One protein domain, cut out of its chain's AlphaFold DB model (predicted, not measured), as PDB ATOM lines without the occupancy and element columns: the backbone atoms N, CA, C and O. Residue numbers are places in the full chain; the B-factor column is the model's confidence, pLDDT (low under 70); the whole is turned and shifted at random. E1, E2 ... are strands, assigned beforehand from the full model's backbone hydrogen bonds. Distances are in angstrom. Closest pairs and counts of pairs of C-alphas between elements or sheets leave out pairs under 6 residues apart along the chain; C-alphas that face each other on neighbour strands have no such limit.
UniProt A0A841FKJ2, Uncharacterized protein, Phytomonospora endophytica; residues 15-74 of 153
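What this domain is: This is residues 15 to 74 of the 153 residues of an uncharacterized protein of Phytomonospora endophytica (UniProt A0A841FKJ2). One strongly twisted sheet of six strands folds back on itself, the hairpin E4-E5 making one leaf and E2, E3 and E6 the other, with E1 as the hinge between them. The links holding Ser 54 and Gly 67 lie at opposite ends of the longest axis. The 60 printed residues hold E1 to E6 in chain order and no named helix; the sheet's order is E4 E5 E1 E2 E3 E6, all antiparallel, and the class is all strand. The whole is compact, with a radius of gyration of the C-alphas of 11.2 A and spans of 32 by 24 by 18 A.

How they stand to each other: Begin at E1, residues 15 to 21, E2, residues 25 to 29, and E3, residues 34 to 38: they form a meander, each strand the antiparallel neighbour of the one before. Look for N 17 and O 29, 2.8 A apart, between E1 and E2, and N 26 and O 37, 2.8 A, between E2 and E3. Edge strand E6, residues 70 to 73, is beside E3, with N 36 and O 71 at 2.8 A. On the other side of E1 is E5, residues 58 to 64, with N 18 and O 58 at 2.8 A. E5 forms a hairpin with edge strand E4, residues 42 to 47, at N 46 and O 61, 2.9 A. In this folded sheet, one sheet bent back into two facing leaves, the closest C-alphas of E2 and E4 are those of Val 26 and Val 42, 7.9 A apart. E4 and E6 are apart.

Where its parts are: Find C-alpha 15 at (191.447, 163.803, 112.814); from there E1 runs 15.5 A. E2 and E3 each run 13.5 A, E4 14.0 A and E5 17.7 A. E6 runs 9.9 A to C-alpha 73 at (206.155, 163.964, 106.369).

The domain as a whole: The two C-alphas farthest apart, those of Ser 54 and Gly 67, are 33.8 A from each other. The printed part has no cut and no long link. The model's pLDDT is under 70 at residues 49 to 56.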
ATOM      1  N   GLU A  15     192.355 162.801 113.376       92.25
ATOM      2  CA  GLU A  15     191.447 163.803 112.814       92.25
ATOM      3  C   GLU A  15     192.174 164.756 111.866       92.25
ATOM      4  O   GLU A  15     193.297 165.179 112.141       92.25
ATOM      5  N   GLY A  16     191.545 165.082 110.734       92.38
ATOM      6  CA  GLY A  16     192.226 165.831 109.686       92.38
ATOM      7  C   GLY A  16     191.511 165.797 108.341       92.38
ATOM      8  O   GLY A  16     190.307 165.559 108.258       92.38
ATOM      9  N   VAL A  17     192.266 166.057 107.279       93.56
ATOM     10  CA  VAL A  17     191.768 166.165 105.906       93.56
ATOM     11  C   VAL A  17     192.290 165.001 105.074       93.56
ATOM     12  O   VAL A  17     193.494 164.763 105.001       93.56
ATOM     13  N   LEU A  18     191.389 164.284 104.409       93.06
ATOM     14  CA  LEU A  18     191.757 163.280 103.421       93.06
ATOM     15  C   LEU A  18     192.260 163.987 102.161       93.06
ATOM     16  O   LEU A  18     191.509 164.724 101.522       93.06
ATOM     17  N   LEU A  19     193.528 163.764 101.818       92.19
ATOM     18  CA  LEU A  19     194.142 164.345 100.626       92.19
ATOM     19  C   LEU A  19     193.938 163.459  99.401       92.19
ATOM     20  O   LEU A  19     193.668 163.960  98.316       92.19
ATOM     21  N   ASP A  20     194.114 162.152  99.582       91.88
ATOM     22  CA  ASP A  20     194.022 161.165  98.514       91.88
ATOM     23  C   ASP A  20     193.723 159.783  99.103       91.88
ATOM     24  O   ASP A  20     194.113 159.467 100.233       91.88
ATOM     25  N   GLN A  21     193.028 158.958  98.331       91.81
ATOM     26  CA  GLN A  21     192.709 157.585  98.691       91.81
ATOM     27  C   GLN A  21     192.749 156.719  97.436       91.81
ATOM     28  O   GLN A  21     191.966 156.913  96.508       91.81
ATOM     29  N   SER A  22     193.609 155.707  97.464       92.50
ATOM     30  CA  SER A  22     193.688 154.659  96.455       92.50
ATOM     31  C   SER A  22     193.386 153.289  97.065       92.50
ATOM     32  O   SER A  22     193.083 153.159  98.257       92.50
ATOM     33  N   ASP A  23     193.466 152.251  96.236       92.00
ATOM     34  CA  ASP A  23     193.308 150.868  96.685       92.00
ATOM     35  C   ASP A  23     194.468 150.403  97.576       92.00
ATOM     36  O   ASP A  23     194.285 149.502  98.391       92.00
ATOM     37  N   SER A  24     195.652 151.013  97.455       94.19
ATOM     38  CA  SER A  24     196.853 150.621  98.203       94.19
ATOM     39  C   SER A  24     197.220 151.584  99.324       94.19
ATOM     40  O   SER A  24     197.843 151.171 100.303       94.19
ATOM     41  N   GLU A  25     196.852 152.859  99.209       95.69
ATOM     42  CA  GLU A  25     197.361 153.924 100.069       95.69
ATOM     43  C   GLU A  25     196.285 154.942 100.447       95.69
ATOM     44  O   GLU A  25     195.342 155.212  99.702       95.69
ATOM     45  N   VAL A  26     196.463 155.547 101.618       94.81
ATOM     46  CA  VAL A  26     195.636 156.644 102.114       94.81
ATOM     47  C   VAL A  26     196.544 157.782 102.557       94.81
ATOM     48  O   VAL A  26     197.378 157.601 103.446       94.81
ATOM     49  N   ARG A  27     196.369 158.962 101.950       95.12
ATOM     50  CA  ARG A  27     197.072 160.192 102.331       95.12
ATOM     51  C   ARG A  27     196.166 161.092 103.136       95.12
ATOM     52  O   ARG A  27     195.078 161.472 102.698       95.12
ATOM     53  N   PHE A  28     196.659 161.490 104.292       94.06
ATOM     54  CA  PHE A  28     195.882 162.202 105.283       94.06
ATOM     55  C   PHE A  28     196.688 163.339 105.896       94.06
ATOM     56  O   PHE A  28     197.837 163.154 106.285       94.06
ATOM     57  N   GLN A  29     196.094 164.523 105.985       94.38
ATOM     58  CA  GLN A  29     196.731 165.712 106.529       94.38
ATOM     59  C   GLN A  29     196.170 166.053 107.904       94.38
ATOM     60  O   GLN A  29     194.968 166.228 108.075       94.38
ATOM     61  N   THR A  30     197.079 166.210 108.856       93.44
ATOM     62  CA  THR A  30     196.834 166.727 110.207       93.44
ATOM     63  C   THR A  30     197.458 168.116 110.344       93.44
ATOM     64  O   THR A  30     198.153 168.585 109.440       93.44
ATOM     65  N   ASP A  31     197.245 168.767 111.484       89.88
ATOM     66  CA  ASP A  31     197.954 169.993 111.862       89.88
ATOM     67  C   ASP A  31     199.477 169.789 111.975       89.88
ATOM     68  O   ASP A  31     200.248 170.688 111.641       89.88
ATOM     69  N   ALA A  32     199.912 168.594 112.381       88.62
ATOM     70  CA  ALA A  32     201.322 168.239 112.502       88.62
ATOM     71  C   ALA A  32     202.008 167.967 111.150       88.62
ATOM     72  O   ALA A  32     203.213 168.174 111.011       88.62
ATOM     73  N   GLY A  33     201.272 167.479 110.150       92.69
ATOM     74  CA  GLY A  33     201.844 167.094 108.862       92.69
ATOM     75  C   GLY A  33     201.011 166.072 108.099       92.69
ATOM     76  O   GLY A  33     199.850 165.807 108.427       92.69
ATOM     77  N   THR A  34     201.616 165.502 107.062       95.69
ATOM     78  CA  THR A  34     200.979 164.529 106.174       95.69
ATOM     79  C   THR A  34     201.410 163.118 106.536       95.69
ATOM     80  O   THR A  34     202.598 162.798 106.563       95.69
ATOM     81  N   TRP A  35     200.416 162.270 106.752       95.69
ATOM     82  CA  TRP A  35     200.546 160.845 106.982       95.69
ATOM     83  C   TRP A  35     200.202 160.070 105.714       95.69
ATOM     84  O   TRP A  35     199.246 160.401 105.006       95.69
ATOM     85  N   LEU A  36     200.960 159.012 105.459       96.25
ATOM     86  CA  LEU A  36     200.707 158.028 104.421       96.25
ATOM     87  C   LEU A  36     200.575 156.658 105.085       96.25
ATOM     88  O   LEU A  36     201.527 156.142 105.672       96.25
ATOM     89  N   PHE A  37     199.383 156.080 104.980       95.19
ATOM     90  CA  PHE A  37     199.070 154.746 105.482       95.19
ATOM     91  C   PHE A  37     198.854 153.784 104.319       95.19
ATOM     92  O   PHE A  37     198.321 154.174 103.276       95.19
ATOM     93  N   ARG A  38     199.169 152.503 104.521       95.62
ATOM     94  CA  ARG A  38     198.654 151.450 103.640       95.62
ATOM     95  C   ARG A  38     197.153 151.301 103.840       95.62
ATOM     96  O   ARG A  38     196.645 151.387 104.959       95.62
ATOM     97  N   ARG A  39     196.426 151.034 102.757       94.50
ATOM     98  CA  ARG A  39     194.963 150.926 102.792       94.50
ATOM     99  C   ARG A  39     194.476 149.798 103.705       94.50
ATOM    100  O   ARG A  39     193.451 149.985 104.362       94.50
ATOM    101  N   ASP A  40     195.215 148.690 103.775       94.19
ATOM    102  CA  ASP A  40     194.910 147.518 104.614       94.19
ATOM    103  C   ASP A  40     194.998 147.795 106.123       94.19
ATOM    104  O   ASP A  40     194.362 147.101 106.925       94.19
ATOM    105  N   ASP A  41     195.754 148.821 106.511       93.31
ATOM    106  CA  ASP A  41     195.942 149.218 107.906       93.31
ATOM    107  C   ASP A  41     194.880 150.217 108.386       93.31
ATOM    108  O   ASP A  41     194.699 150.418 109.592       93.31
ATOM    109  N   VAL A  42     194.120 150.802 107.456       92.56
ATOM    110  CA  VAL A  42     193.011 151.715 107.744       92.56
ATOM    111  C   VAL A  42     191.724 150.924 107.970       92.56
ATOM    112  O   VAL A  42     191.147 150.341 107.047       92.56
ATOM    113  N   VAL A  43     191.240 150.949 109.212       93.62
ATOM    114  CA  VAL A  43     190.025 150.254 109.658       93.62
ATOM    115  C   VAL A  43     188.774 150.972 109.168       93.62
ATOM    116  O   VAL A  43     187.868 150.337 108.628       93.62
ATOM    117  N   ALA A  44     188.723 152.292 109.342       90.25
ATOM    118  CA  ALA A  44     187.580 153.102 108.954       90.25
ATOM    119  C   ALA A  44     188.010 154.521 108.581       90.25
ATOM    120  O   ALA A  44     188.945 155.075 109.157       90.25
ATOM    121  N   ILE A  45     187.288 155.105 107.624       91.56
ATOM    122  CA  ILE A  45     187.363 156.523 107.274       91.56
ATOM    123  C   ILE A  45     185.956 157.072 107.479       91.56
ATOM    124  O   ILE A  45     185.035 156.700 106.746       91.56
ATOM    125  N   VAL A  46     185.780 157.900 108.504       91.06
ATOM    126  CA  VAL A  46     184.481 158.456 108.889       91.06
ATOM    127  C   VAL A  46     184.441 159.925 108.500       91.06
ATOM    128  O   VAL A  46     185.285 160.705 108.931       91.06
ATOM    129  N   ASP A  47     183.459 160.302 107.684       87.94
ATOM    130  CA  ASP A  47     183.229 161.703 107.337       87.94
ATOM    131  C   ASP A  47     182.772 162.492 108.560       87.94
ATOM    132  O   ASP A  47     181.860 162.075 109.276       87.94
ATOM    133  N   ARG A  48     183.383 163.659 108.783       82.81
ATOM    134  CA  ARG A  48     182.892 164.609 109.780       82.81
ATOM    135  C   ARG A  48     181.712 165.375 109.173       82.81
ATOM    136  O   ARG A  48     181.813 165.880 108.056       82.81
ATOM    137  N   GLU A  49     180.581 165.413 109.880       67.12
ATOM    138  CA  GLU A  49     179.336 166.017 109.383       67.12
ATOM    139  C   GLU A  49     179.559 167.454 108.870       67.12
ATOM    140  O   GLU A  49     180.117 168.294 109.577       67.12
ATOM    141  N   GLY A  50     179.118 167.726 107.634       60.69
ATOM    142  CA  GLY A  50     179.174 169.052 106.997       60.69
ATOM    143  C   GLY A  50     180.066 169.164 105.754       60.69
ATOM    144  O   GLY A  50     180.038 170.198 105.092       60.69
ATOM    145  N   GLY A  51     180.827 168.122 105.403       53.28
ATOM    146  CA  GLY A  51     181.581 168.077 104.148       53.28
ATOM    147  C   GLY A  51     180.674 167.752 102.962       53.28
ATOM    148  O   GLY A  51     180.271 166.601 102.790       53.28
ATOM    149  N   ASP A  52     180.351 168.754 102.147       53.34
ATOM    150  CA  ASP A  52     179.755 168.523 100.833       53.34
ATOM    151  C   ASP A  52     180.677 167.589 100.024       53.34
ATOM    152  O   ASP A  52     181.896 167.763 100.008       53.34
ATOM    153  N   ARG A  53     180.109 166.583  99.348       58.56
ATOM    154  CA  ARG A  53     180.862 165.617  98.516       58.56
ATOM    155  C   ARG A  53     181.368 166.238  97.207       58.56
ATOM    156  O   ARG A  53     181.783 165.515  96.305       58.56
ATOM    157  N   SER A  54     181.306 167.561  97.097       57.06
ATOM    158  CA  SER A  54     181.556 168.322  95.888       57.06
ATOM    159  C   SER A  54     182.773 169.229  96.091       57.06
ATOM    160  O   SER A  54     182.711 170.227  96.800       57.06
ATOM    161  N   ASP A  55     183.892 168.850  95.470       61.06
ATOM    162  CA  ASP A  55     185.090 169.666  95.183       61.06
ATOM    163  C   ASP A  55     185.883 170.316  96.344       61.06
ATOM    164  O   ASP A  55     186.845 171.045  96.092       61.06
ATOM    165  N   GLY A  56     185.551 170.049  97.612       66.75
ATOM    166  CA  GLY A  56     186.240 170.615  98.784       66.75
ATOM    167  C   GLY A  56     187.162 169.645  99.551       66.75
ATOM    168  O   GLY A  56     187.060 168.427  99.396       66.75
ATOM    169  N   PRO A  57     188.047 170.161 100.434       75.19
ATOM    170  CA  PRO A  57     188.875 169.334 101.314       75.19
ATOM    171  C   PRO A  57     188.006 168.511 102.279       75.19
ATOM    172  O   PRO A  57     187.310 169.051 103.144       75.19
ATOM    173  N   ARG A  58     188.057 167.181 102.136       88.19
ATOM    174  CA  ARG A  58     187.221 166.228 102.878       88.19
ATOM    175  C   ARG A  58     187.761 166.024 104.294       88.19
ATOM    176  O   ARG A  58     188.774 165.357 104.484       88.19
ATOM    177  N   SER A  59     187.078 166.584 105.291       90.94
ATOM    178  CA  SER A  59     187.438 166.400 106.704       90.94
ATOM    179  C   SER A  59     186.942 165.046 107.219       90.94
ATOM    180  O   SER A  59     185.745 164.761 107.162       90.94
ATOM    181  N   VAL A  60     187.854 164.216 107.727       92.00
ATOM    182  CA  VAL A  60     187.571 162.839 108.149       92.00
ATOM    183  C   VAL A  60     188.253 162.493 109.474       92.00
ATOM    184  O   VAL A  60     189.280 163.070 109.837       92.00
ATOM    185  N   CYS A  61     187.696 161.502 110.167       92.56
ATOM    186  CA  CYS A  61     188.353 160.784 111.251       92.56
ATOM    187  C   CYS A  61     188.800 159.407 110.739       92.56
ATOM    188  O   CYS A  61     187.983 158.631 110.233       92.56
ATOM    189  N   LEU A  62     190.091 159.105 110.862       92.06
ATOM    190  CA  LEU A  62     190.676 157.814 110.511       92.06
ATOM    191  C   LEU A  62     190.843 156.928 111.743       92.06
ATOM    192  O   LEU A  62     191.516 157.299 112.702       92.06
ATOM    193  N   GLU A  63     190.303 155.714 111.670       93.19
ATOM    194  CA  GLU A  63     190.659 154.628 112.583       93.19
ATOM    195  C   GLU A  63     191.731 153.749 111.933       93.19
ATOM    196  O   GLU A  63     191.532 153.218 110.837       93.19
ATOM    197  N   VAL A  64     192.857 153.570 112.623       92.25
ATOM    198  CA  VAL A  64     194.012 152.803 112.139       92.25
ATOM    199  C   VAL A  64     194.267 151.617 113.068       92.25
ATOM    200  O   VAL A  64     194.046 151.696 114.281       92.25
ATOM    201  N   ARG A  65     194.707 150.490 112.501       91.94
ATOM    202  CA  ARG A  65     195.075 149.300 113.276       91.94
ATOM    203  C   ARG A  65     196.239 149.599 114.219       91.94
ATOM    204  O   ARG A  65     197.184 150.303 113.875       91.94
ATOM    205  N   ALA A  66     196.193 149.008 115.409       88.94
ATOM    206  CA  ALA A  66     197.313 149.059 116.338       88.94
ATOM    207  C   ALA A  66     198.543 148.367 115.728       88.94
ATOM    208  O   ALA A  66     198.431 147.252 115.220       88.94
ATOM    209  N   GLY A  67     199.702 149.026 115.791       88.94
ATOM    210  CA  GLY A  67     200.951 148.518 115.214       88.94
ATOM    211  C   GLY A  67     201.098 148.725 113.704       88.94
ATOM    212  O   GLY A  67     202.048 148.203 113.132       88.94
ATOM    213  N   ALA A  68     200.190 149.471 113.065       91.56
ATOM    214  CA  ALA A  68     200.347 149.871 111.672       91.56
ATOM    215  C   ALA A  68     201.592 150.748 111.477       91.56
ATOM    216  O   ALA A  68     201.861 151.651 112.274       91.56
ATOM    217  N   GLU A  69     202.314 150.506 110.386       93.00
ATOM    218  CA  GLU A  69     203.403 151.372 109.944       93.00
ATOM    219  C   GLU A  69     202.851 152.481 109.045       93.00
ATOM    220  O   GLU A  69     201.946 152.268 108.235       93.00
ATOM    221  N   ALA A  70     203.401 153.683 109.191       93.69
ATOM    222  CA  ALA A  70     203.005 154.840 108.407       93.69
ATOM    223  C   ALA A  70     204.216 155.713 108.112       93.69
ATOM    224  O   ALA A  70     205.117 155.848 108.943       93.69
ATOM    225  N   GLU A  71     204.210 156.344 106.945       96.12
ATOM    226  CA  GLU A  71     205.170 157.392 106.632       96.12
ATOM    227  C   GLU A  71     204.595 158.739 107.073       96.12
ATOM    228  O   GLU A  71     203.456 159.088 106.755       96.12
ATOM    229  N   PHE A  72     205.389 159.499 107.823       93.94
ATOM    230  CA  PHE A  72     205.042 160.844 108.258       93.94
ATOM    231  C   PHE A  72     205.991 161.852 107.622       93.94
ATOM    232  O   PHE A  72     207.213 161.738 107.730       93.94
ATOM    233  N   SER A  73     205.417 162.876 106.997       94.31
ATOM    234  CA  SER A  73     206.155 163.964 106.369       94.31
ATOM    235  C   SER A  73     205.646 165.317 106.865       94.31
ATOM    236  O   SER A  73     204.446 165.589 106.898       94.31
ATOM    237  N   GLN A  74     206.575 166.197 107.236       94.62
ATOM    238  CA  GLN A  74     206.286 167.579 107.614       94.62
ATOM    239  C   GLN A  74     207.250 168.530 106.903       94.62
ATOM    240  O   GLN A  74     208.435 168.235 106.741       94.62
TER     241      GLN A  74